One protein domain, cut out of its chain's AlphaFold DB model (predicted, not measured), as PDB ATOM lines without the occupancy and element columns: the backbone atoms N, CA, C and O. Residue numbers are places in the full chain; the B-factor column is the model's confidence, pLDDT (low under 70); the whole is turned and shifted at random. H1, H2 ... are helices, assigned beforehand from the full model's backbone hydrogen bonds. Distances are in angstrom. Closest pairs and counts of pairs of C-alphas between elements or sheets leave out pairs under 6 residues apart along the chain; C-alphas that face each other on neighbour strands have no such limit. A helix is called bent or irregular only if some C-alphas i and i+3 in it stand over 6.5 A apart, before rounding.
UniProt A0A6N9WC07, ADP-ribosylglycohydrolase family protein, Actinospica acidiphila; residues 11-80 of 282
ATOM      1  N   THR A  11      26.559  45.407  22.187       81.06
ATOM      2  CA  THR A  11      26.580  44.420  21.100       81.06
ATOM      3  C   THR A  11      26.031  43.063  21.535       81.06
ATOM      4  O   THR A  11      25.203  42.499  20.829       81.06
ATOM      5  N   GLY A  12      26.428  42.542  22.701       89.12
ATOM      6  CA  GLY A  12      25.914  41.257  23.184       89.12
ATOM      7  C   GLY A  12      24.461  41.318  23.656       89.12
ATOM      8  O   GLY A  12      23.740  40.330  23.536       89.12
ATOM      9  N   LEU A  13      23.993  42.476  24.133       92.62
ATOM     10  CA  LEU A  13      22.570  42.686  24.394       92.62
ATOM     11  C   LEU A  13      21.757  42.677  23.091       92.62
ATOM     12  O   LEU A  13      20.741  41.988  23.016       92.62
ATOM     13  N   ALA A  14      22.215  43.406  22.068       93.75
ATOM     14  CA  ALA A  14      21.553  43.451  20.765       93.75
ATOM     15  C   ALA A  14      21.479  42.063  20.109       93.75
ATOM     16  O   ALA A  14      20.422  41.687  19.610       93.75
ATOM     17  N   ASP A  15      22.562  41.285  20.176       95.31
ATOM     18  CA  ASP A  15      22.609  39.909  19.671       95.31
ATOM     19  C   ASP A  15      21.586  38.998  20.369       95.31
ATOM     20  O   ASP A  15      20.839  38.278  19.713       95.31
ATOM     21  N   ARG A  16      21.447  39.100  21.697       95.12
ATOM     22  CA  ARG A  16      20.451  38.318  22.451       95.12
ATOM     23  C   ARG A  16      19.012  38.727  22.166       95.12
ATOM     24  O   ARG A  16      18.148  37.857  22.079       95.12
ATOM     25  N   VAL A  17      18.744  40.024  22.004       96.06
ATOM     26  CA  VAL A  17      17.417  40.500  21.580       96.06
ATOM     27  C   VAL A  17      17.099  39.979  20.178       96.06
ATOM     28  O   VAL A  17      16.007  39.457  19.959       96.06
ATOM     29  N   LEU A  18      18.057  40.059  19.249       95.94
ATOM     30  CA  LEU A  18      17.901  39.526  17.897       95.94
ATOM     31  C   LEU A  18      17.675  38.010  17.915       95.94
ATOM     32  O   LEU A  18      16.772  37.529  17.236       95.94
ATOM     33  N   GLY A  19      18.430  37.264  18.721       96.44
ATOM     34  CA  GLY A  19      18.241  35.828  18.916       96.44
ATOM     35  C   GLY A  19      16.856  35.489  19.469       96.44
ATOM     36  O   GLY A  19      16.217  34.565  18.975       96.44
ATOM     37  N   GLY A  20      16.348  36.271  20.427       95.69
ATOM     38  CA  GLY A  20      14.980  36.134  20.935       95.69
ATOM     39  C   GLY A  20      13.922  36.375  19.856       95.69
ATOM     40  O   GLY A  20      13.001  35.574  19.705       95.69
ATOM     41  N   TRP A  21      14.081  37.438  19.060       96.00
ATOM     42  CA  TRP A  21      13.192  37.738  17.936       96.00
ATOM     43  C   TRP A  21      13.206  36.625  16.880       96.00
ATOM     44  O   TRP A  21      12.154  36.107  16.513       96.00
ATOM     45  N   LEU A  22      14.391  36.211  16.425       95.75
ATOM     46  CA  LEU A  22      14.549  35.146  15.432       95.75
ATOM     47  C   LEU A  22      14.052  33.794  15.956       95.75
ATOM     48  O   LEU A  22      13.436  33.048  15.201       95.75
ATOM     49  N   GLY A  23      14.273  33.499  17.239       95.00
ATOM     50  CA  GLY A  23      13.790  32.289  17.900       95.00
ATOM     51  C   GLY A  23      12.265  32.199  17.908       95.00
ATOM     52  O   GLY A  23      11.728  31.155  17.540       95.00
ATOM     53  N   ARG A  24      11.565  33.302  18.221       94.94
ATOM     54  CA  ARG A  24      10.100  33.370  18.076       94.94
ATOM     55  C   ARG A  24       9.684  33.085  16.637       94.94
ATOM     56  O   ARG A  24       8.852  32.218  16.406       94.94
ATOM     57  N   ILE A  25      10.277  33.777  15.662       95.25
ATOM     58  CA  ILE A  25       9.918  33.581  14.250       95.25
ATOM     59  C   ILE A  25      10.128  32.124  13.821       95.25
ATOM     60  O   ILE A  25       9.250  31.549  13.179       95.25
ATOM     61  N   ALA A  26      11.249  31.508  14.196       94.94
ATOM     62  CA  ALA A  26      11.529  30.110  13.887       94.94
ATOM     63  C   ALA A  26      10.515  29.157  14.543       94.94
ATOM     64  O   ALA A  26       9.992  28.269  13.871       94.94
ATOM     65  N   GLY A  27      10.189  29.366  15.823       94.69
ATOM     66  CA  GLY A  27       9.198  28.569  16.552       94.69
ATOM     67  C   GLY A  27       7.808  28.646  15.922       94.69
ATOM     68  O   GLY A  27       7.198  27.612  15.646       94.69
ATOM     69  N   ASN A  28       7.351  29.856  15.596       94.88
ATOM     70  CA  ASN A  28       6.055  30.060  14.954       94.88
ATOM     71  C   ASN A  28       6.025  29.379  13.593       94.88
ATOM     72  O   ASN A  28       5.065  28.686  13.274       94.88
ATOM     73  N   MET A  29       7.098  29.490  12.808       95.19
ATOM     74  CA  MET A  29       7.153  28.842  11.501       95.19
ATOM     75  C   MET A  29       7.168  27.323  11.570       95.19
ATOM     76  O   MET A  29       6.542  26.673  10.733       95.19
ATOM     77  N   LEU A  30       7.814  26.764  12.589       95.50
ATOM     78  CA  LEU A  30       7.822  25.331  12.833       95.50
ATOM     79  C   LEU A  30       6.438  24.803  13.244       95.50
ATOM     80  O   LEU A  30       6.024  23.749  12.764       95.50
ATOM     81  N   GLY A  31       5.725  25.531  14.109       94.62
ATOM     82  CA  GLY A  31       4.419  25.122  14.635       94.62
ATOM     83  C   GLY A  31       3.243  25.388  13.694       94.62
ATOM     84  O   GLY A  31       2.296  24.603  13.662       94.62
ATOM     85  N   LYS A  32       3.307  26.453  12.884       94.56
ATOM     86  CA  LYS A  32       2.191  26.940  12.055       94.56
ATOM     87  C   LYS A  32       1.506  25.878  11.196       94.56
ATOM     88  O   LYS A  32       0.279  25.844  11.195       94.56
ATOM     89  N   PRO A  33       2.219  25.003  10.456       95.81
ATOM     90  CA  PRO A  33       1.554  24.042   9.573       95.81
ATOM     91  C   PRO A  33       0.642  23.065  10.321       95.81
ATOM     92  O   PRO A  33      -0.364  22.622   9.765       95.81
ATOM     93  N   VAL A  34       0.998  22.756  11.570       95.94
ATOM     94  CA  VAL A  34       0.373  21.744  12.432       95.94
ATOM     95  C   VAL A  34      -0.361  22.373  13.621       95.94
ATOM     96  O   VAL A  34      -0.590  21.735  14.644       95.94
ATOM     97  N   GLU A  35      -0.751  23.637  13.488       89.50
ATOM     98  CA  GLU A  35      -1.682  24.301  14.394       89.50
ATOM     99  C   GLU A  35      -3.084  23.664  14.264       89.50
ATOM    100  O   GLU A  35      -3.461  23.263  13.158       89.50
ATOM    101  N   GLN A  36      -3.865  23.630  15.359       90.88
ATOM    102  CA  GLN A  36      -5.091  22.824  15.605       90.88
ATOM    103  C   GLN A  36      -4.789  21.531  16.369       90.88
ATOM    104  O   GLN A  36      -4.803  20.433  15.807       90.88
ATOM    105  N   GLY A  37      -4.513  21.655  17.672       87.81
ATOM    106  CA  GLY A  37      -4.111  20.536  18.534       87.81
ATOM    107  C   GLY A  37      -5.135  19.395  18.637       87.81
ATOM    108  O   GLY A  37      -4.764  18.271  18.967       87.81
ATOM    109  N   GLU A  38      -6.404  19.637  18.304       90.56
ATOM    110  CA  GLU A  38      -7.428  18.593  18.164       90.56
ATOM    111  C   GLU A  38      -7.230  17.693  16.931       90.56
ATOM    112  O   GLU A  38      -7.661  16.540  16.930       90.56
ATOM    113  N   VAL A  39      -6.562  18.199  15.892       93.31
ATOM    114  CA  VAL A  39      -6.225  17.464  14.664       93.31
ATOM    115  C   VAL A  39      -4.794  16.941  14.742       93.31
ATOM    116  O   VAL A  39      -4.546  15.757  14.493       93.31
ATOM    117  N   TRP A  40      -3.855  17.820  15.079       95.31
ATOM    118  CA  TRP A  40      -2.415  17.582  15.088       95.31
ATOM    119  C   TRP A  40      -1.924  17.183  16.478       95.31
ATOM    120  O   TRP A  40      -1.166  17.886  17.138       95.31
ATOM    121  N   THR A  41      -2.352  16.000  16.914       93.25
ATOM    122  CA  THR A  41      -1.833  15.386  18.139       93.25
ATOM    123  C   THR A  41      -0.370  14.971  17.971       93.25
ATOM    124  O   THR A  41       0.103  14.730  16.856       93.25
ATOM    125  N   ARG A  42       0.342  14.774  19.088       91.44
ATOM    126  CA  ARG A  42       1.717  14.239  19.097       91.44
ATOM    127  C   ARG A  42       1.855  12.960  18.263       91.44
ATOM    128  O   ARG A  42       2.787  12.840  17.476       91.44
ATOM    129  N   ALA A  43       0.898  12.039  18.381       93.00
ATOM    130  CA  ALA A  43       0.888  10.794  17.613       93.00
ATOM    131  C   ALA A  43       0.715  11.027  16.100       93.00
ATOM    132  O   ALA A  43       1.322  10.330  15.286       93.00
ATOM    133  N   ARG A  44      -0.100  12.014  15.701       95.56
ATOM    134  CA  ARG A  44      -0.251  12.384  14.289       95.56
ATOM    135  C   ARG A  44       1.021  13.021  13.737       95.56
ATOM    136  O   ARG A  44       1.427  12.658  12.636       95.56
ATOM    137  N   ILE A  45       1.638  13.930  14.490       96.06
ATOM    138  CA  ILE A  45       2.899  14.576  14.103       96.06
ATOM    139  C   ILE A  45       4.010  13.523  13.959       96.06
ATOM    140  O   ILE A  45       4.701  13.514  12.945       96.06
ATOM    141  N   ASP A  46       4.137  12.578  14.897       95.31
ATOM    142  CA  ASP A  46       5.104  11.472  14.792       95.31
ATOM    143  C   ASP A  46       4.868  10.627  13.527       95.31
ATOM    144  O   ASP A  46       5.801  10.405  12.753       95.31
ATOM    145  N   ARG A  47       3.615  10.241  13.245       96.38
ATOM    146  CA  ARG A  47       3.263   9.509  12.015       96.38
ATOM    147  C   ARG A  47       3.647  10.285  10.754       96.38
ATOM    148  O   ARG A  47       4.235   9.702   9.846       96.38
ATOM    149  N   TYR A  48       3.319  11.576  10.703       97.19
ATOM    150  CA  TYR A  48       3.658  12.465   9.590       97.19
ATOM    151  C   TYR A  48       5.173  12.503   9.354       97.19
ATOM    152  O   TYR A  48       5.646  12.279   8.239       97.19
ATOM    153  N   LEU A  49       5.948  12.707  10.420       97.25
ATOM    154  CA  LEU A  49       7.404  12.801  10.345       97.25
ATOM    155  C   LEU A  49       8.060  11.467   9.971       97.25
ATOM    156  O   LEU A  49       9.038  11.469   9.224       97.25
ATOM    157  N   ARG A  50       7.524  10.326  10.423       96.81
ATOM    158  CA  ARG A  50       7.983   8.996   9.983       96.81
ATOM    159  C   ARG A  50       7.711   8.761   8.505       96.81
ATOM    160  O   ARG A  50       8.610   8.318   7.799       96.81
ATOM    161  N   ALA A  51       6.504   9.081   8.038       96.81
ATOM    162  CA  ALA A  51       6.134   8.937   6.631       96.81
ATOM    163  C   ALA A  51       7.021   9.796   5.715       96.81
ATOM    164  O   ALA A  51       7.382   9.363   4.624       96.81
ATOM    165  N   ALA A  52       7.434  10.974   6.186       95.88
ATOM    166  CA  ALA A  52       8.346  11.864   5.477       95.88
ATOM    167  C   ALA A  52       9.845  11.577   5.723       95.88
ATOM    168  O   ALA A  52      10.690  12.331   5.242       95.88
ATOM    169  N   ASN A  53      10.192  10.523   6.477       95.81
ATOM    170  CA  ASN A  53      11.564  10.194   6.888       95.81
ATOM    171  C   ASN A  53      12.329  11.397   7.488       95.81
ATOM    172  O   ASN A  53      13.472  11.682   7.130       95.81
ATOM    173  N   ALA A  54      11.662  12.135   8.376       96.44
ATOM    174  CA  ALA A  54      12.122  13.408   8.927       96.44
ATOM    175  C   ALA A  54      12.400  13.362  10.441       96.44
ATOM    176  O   ALA A  54      12.545  14.417  11.053       96.44
ATOM    177  N   LEU A  55      12.457  12.168  11.047       95.69
ATOM    178  CA  LEU A  55      12.859  11.992  12.446       95.69
ATOM    179  C   LEU A  55      14.365  11.664  12.570       95.69
ATOM    180  O   LEU A  55      14.849  10.825  11.811       95.69
ATOM    181  N   PRO A  56      15.083  12.239  13.558       93.56
ATOM    182  CA  PRO A  56      14.636  13.328  14.430       93.56
ATOM    183  C   PRO A  56      14.445  14.630  13.638       93.56
ATOM    184  O   PRO A  56      15.160  14.888  12.671       93.56
ATOM    185  N   LEU A  57      13.475  15.448  14.052       94.31
ATOM    186  CA  LEU A  57      13.189  16.714  13.383       94.31
ATOM    187  C   LEU A  57      14.264  17.745  13.746       94.31
ATOM    188  O   LEU A  57      14.244  18.309  14.835       94.31
ATOM    189  N   THR A  58      15.209  17.974  12.837       93.94
ATOM    190  CA  THR A  58      16.339  18.907  13.021       93.94
ATOM    191  C   THR A  58      16.241  20.182  12.177       93.94
ATOM    192  O   THR A  58      17.168  20.985  12.155       93.94
ATOM    193  N   ASP A  59      15.127  20.362  11.470       94.62
ATOM    194  CA  ASP A  59      14.830  21.486  10.575       94.62
ATOM    195  C   ASP A  59      13.294  21.642  10.494       94.62
ATOM    196  O   ASP A  59      12.566  20.866  11.115       94.62
ATOM    197  N   TYR A  60      12.773  22.599   9.727       96.00
ATOM    198  CA  TYR A  60      11.335  22.788   9.518       96.00
ATOM    199  C   TYR A  60      10.644  21.523   8.992       96.00
ATOM    200  O   TYR A  60      11.279  20.630   8.406       96.00
ATOM    201  N   LEU A  61       9.322  21.467   9.189       97.00
ATOM    202  CA  LEU A  61       8.491  20.374   8.697       97.00
ATOM    203  C   LEU A  61       8.695  20.190   7.183       97.00
ATOM    204  O   LEU A  61       8.760  21.184   6.457       97.00
ATOM    205  N   PRO A  62       8.816  18.947   6.689       96.75
ATOM    206  CA  PRO A  62       8.842  18.677   5.253       96.75
ATOM    207  C   PRO A  62       7.489  19.003   4.605       96.75
ATOM    208  O   PRO A  62       6.503  19.240   5.302       96.75
ATOM    209  N   GLU A  63       7.436  18.978   3.272       96.38
ATOM    210  CA  GLU A  63       6.167  18.975   2.530       96.38
ATOM    211  C   GLU A  63       5.304  17.754   2.902       96.38
ATOM    212  O   GLU A  63       5.856  16.718   3.294       96.38
ATOM    213  N   PRO A  64       3.964  17.854   2.796       95.69
ATOM    214  CA  PRO A  64       3.074  16.763   3.163       95.69
ATOM    215  C   PRO A  64       3.367  15.503   2.332       95.69
ATOM    216  O   PRO A  64       3.390  15.577   1.103       95.69
ATOM    217  N   PRO A  65       3.566  14.333   2.969       94.19
ATOM    218  CA  PRO A  65       3.896  13.098   2.259       94.19
ATOM    219  C   PRO A  65       2.686  12.497   1.528       94.19
ATOM    220  O   PRO A  65       2.853  11.638   0.663       94.19
ATOM    221  N   THR A  66       1.468  12.925   1.875       95.12
ATOM    222  CA  THR A  66       0.215  12.462   1.275       95.12
ATOM    223  C   THR A  66      -0.737  13.629   1.016       95.12
ATOM    224  O   THR A  66      -0.685  14.654   1.696       95.12
ATOM    225  N   GLU A  67      -1.677  13.456   0.082       94.94
ATOM    226  CA  GLU A  67      -2.745  14.445  -0.133       94.94
ATOM    227  C   GLU A  67      -3.667  14.602   1.090       94.94
ATOM    228  O   GLU A  67      -4.304  15.640   1.268       94.94
ATOM    229  N   GLU A  68      -3.793  13.564   1.923       94.62
ATOM    230  CA  GLU A  68      -4.557  13.646   3.170       94.62
ATOM    231  C   GLU A  68      -3.885  14.602   4.154       94.62
ATOM    232  O   GLU A  68      -4.556  15.461   4.729       94.62
ATOM    233  N   ASP A  69      -2.566  14.484   4.310       94.69
ATOM    234  CA  ASP A  69      -1.797  15.392   5.153       94.69
ATOM    235  C   ASP A  69      -1.841  16.815   4.598       94.69
ATOM    236  O   ASP A  69      -2.073  17.751   5.357       94.69
ATOM    237  N   GLU A  70      -1.729  16.988   3.276       95.19
ATOM    238  CA  GLU A  70      -1.845  18.303   2.641       95.19
ATOM    239  C   GLU A  70      -3.171  18.996   2.972       95.19
ATOM    240  O   GLU A  70      -3.180  20.183   3.303       95.19
ATOM    241  N   ARG A  71      -4.290  18.263   2.906       94.81
ATOM    242  CA  ARG A  71      -5.622  18.794   3.239       94.81
ATOM    243  C   ARG A  71      -5.788  19.113   4.726       94.81
ATOM    244  O   ARG A  71      -6.668  19.899   5.065       94.81
ATOM    245  N   ALA A  72      -4.997  18.489   5.597       95.19
ATOM    246  CA  ALA A  72      -5.064  18.680   7.044       95.19
ATOM    247  C   ALA A  72      -4.143  19.796   7.564       95.19
ATOM    248  O   ALA A  72      -4.362  20.300   8.667       95.19
ATOM    249  N   LEU A  73      -3.105  20.169   6.811       95.31
ATOM    250  CA  LEU A  73      -2.224  21.282   7.160       95.31
ATOM    251  C   LEU A  73      -2.959  22.625   7.042       95.31
ATOM    252  O   LEU A  73      -3.842  22.810   6.199       95.31
ATOM    253  N   ARG A  74      -2.550  23.604   7.854       94.00
ATOM    254  CA  ARG A  74      -3.027  24.993   7.727       94.00
ATOM    255  C   ARG A  74      -2.706  25.542   6.327       94.00
ATOM    256  O   ARG A  74      -1.622  25.256   5.819       94.00
ATOM    257  N   PRO A  75      -3.580  26.350   5.695       92.31
ATOM    258  CA  PRO A  75      -3.369  26.858   4.331       92.31
ATOM    259  C   PRO A  75      -1.999  27.515   4.085       92.31
ATOM    260  O   PRO A  75      -1.461  27.453   2.977       92.31
ATOM    261  N   GLU A  76      -1.424  28.116   5.124       93.75
ATOM    262  CA  GLU A  76      -0.140  28.810   5.131       93.75
ATOM    263  C   GLU A  76       1.079  27.874   5.027       93.75
ATOM    264  O   GLU A  76       2.189  28.360   4.800       93.75
ATOM    265  N   TRP A  77       0.910  26.548   5.145       94.81
ATOM    266  CA  TRP A  77       2.018  25.582   5.233       94.81
ATOM    267  C   TRP A  77       3.059  25.736   4.121       94.81
ATOM    268  O   TRP A  77       4.253  25.586   4.372       94.81
ATOM    269  N   ARG A  78       2.637  26.111   2.906       95.06
ATOM    270  CA  ARG A  78       3.515  26.287   1.733       95.06
ATOM    271  C   ARG A  78       4.620  27.319   1.940       95.06
ATOM    272  O   ARG A  78       5.623  27.241   1.242       95.06
ATOM    273  N   SER A  79       4.444  28.248   2.876       95.25
ATOM    274  CA  SER A  79       5.432  29.275   3.231       95.25
ATOM    275  C   SER A  79       6.207  28.951   4.514       95.25
ATOM    276  O   SER A  79       7.049  29.739   4.929       95.25
ATOM    277  N   CYS A  80       5.902  27.823   5.158       95.81
ATOM    278  CA  CYS A  80       6.368  27.476   6.505       95.81
ATOM    279  C   CYS A  80       7.200  26.180   6.538       95.81
ATOM    280  O   CYS A  80       7.865  25.894   7.528       95.81
TER     281      CYS A  80
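Overview. This is residues 11 to 80 of the 282 residues of the protein "ADP-ribosylglycohydrolase family protein" of Actinospica acidiphila (UniProt A0A6N9WC07). A long helix, H1, runs into a small compact head, and its residues 11 to 25 stick out as a free arm that makes the length of the whole. The head holds the end of H1, three short helices, H2, H3 and H4, and residues 52 to 66, a long stretch with no named element; the helices meet at few points and form no bundle. The printed part has 70 residues with four named helices, in the order H1, H2, H3, H4, and no named strand; its class is all helix. It is loose, with a radius of gyration of the C-alphas of 14.3 A, and spans 47 by 24 by 20 A, only just elongated.

Arrangement. H1, residues 11 to 34, stands free over residues 11 to 25. H2, residues 42 to 51, is close to H1 but not clearly touching it: the closest C-alphas, those of Val 34 and Ile 45, are 7.8 A apart. The lines of H1 and H2 are about perpendicular, at 84 degrees. H3, residues 67 to 72, is close to H2 but not clearly touching it, with the closest C-alphas, those of Tyr 48 and Asp 69, 7.6 A apart. H2 and H3 run opposite ways at a shallow tilt of 26 degrees. H1 and H3 are only just apart, their closest C-alphas being 8.2 A from each other. H4, residues 75 to 79, touches H1, which meets it with residues 32 to 33 alone; the closest C-alphas, those of Pro 33 and Trp 77, are 4.6 A apart. H4 is apart from H2 and from H3. In H2 and H3 every O i to N i+4 pair is within hydrogen-bond range; in H1 18 of 20 are, and in H4 0 of 1, beside 1 of 2 O i to N i+3 pairs.

Along the chain. H1 begins at C-alpha 11, at (26.580, 44.420, 21.100), and ends at C-alpha 34, at (0.373, 21.744, 12.432), 35.7 A away. It is irregular: C-alphas 30 and 33 are 7.2 A apart. H2, from Arg 42 to Ala 51, measures 14.2 A between its first and last C-alphas. H3, from Glu 67 to Ala 72, measures 8.6 A. H4, from Pro 75 to Ser 79, measures 9.2 A and ends at C-alpha 79, at (5.432, 29.275, 3.231). It is irregular too, with C-alphas 75 and 78 7.4 A apart.

Size, cuts and confidence. The two C-alphas farthest apart, those of Thr 11 and Glu 68, are 47.3 A from each other. Without residues 11 to 25, the body of 55 residues spans 24 by 22 by 19 A. The link from H1 to H2 is short, that from H2 to H3 is long, with 15 residues, and that from H3 to H4 is tight. The printed part has no cut. The mean pLDDT of the printed part is 94.5, and no printed residue is under 70.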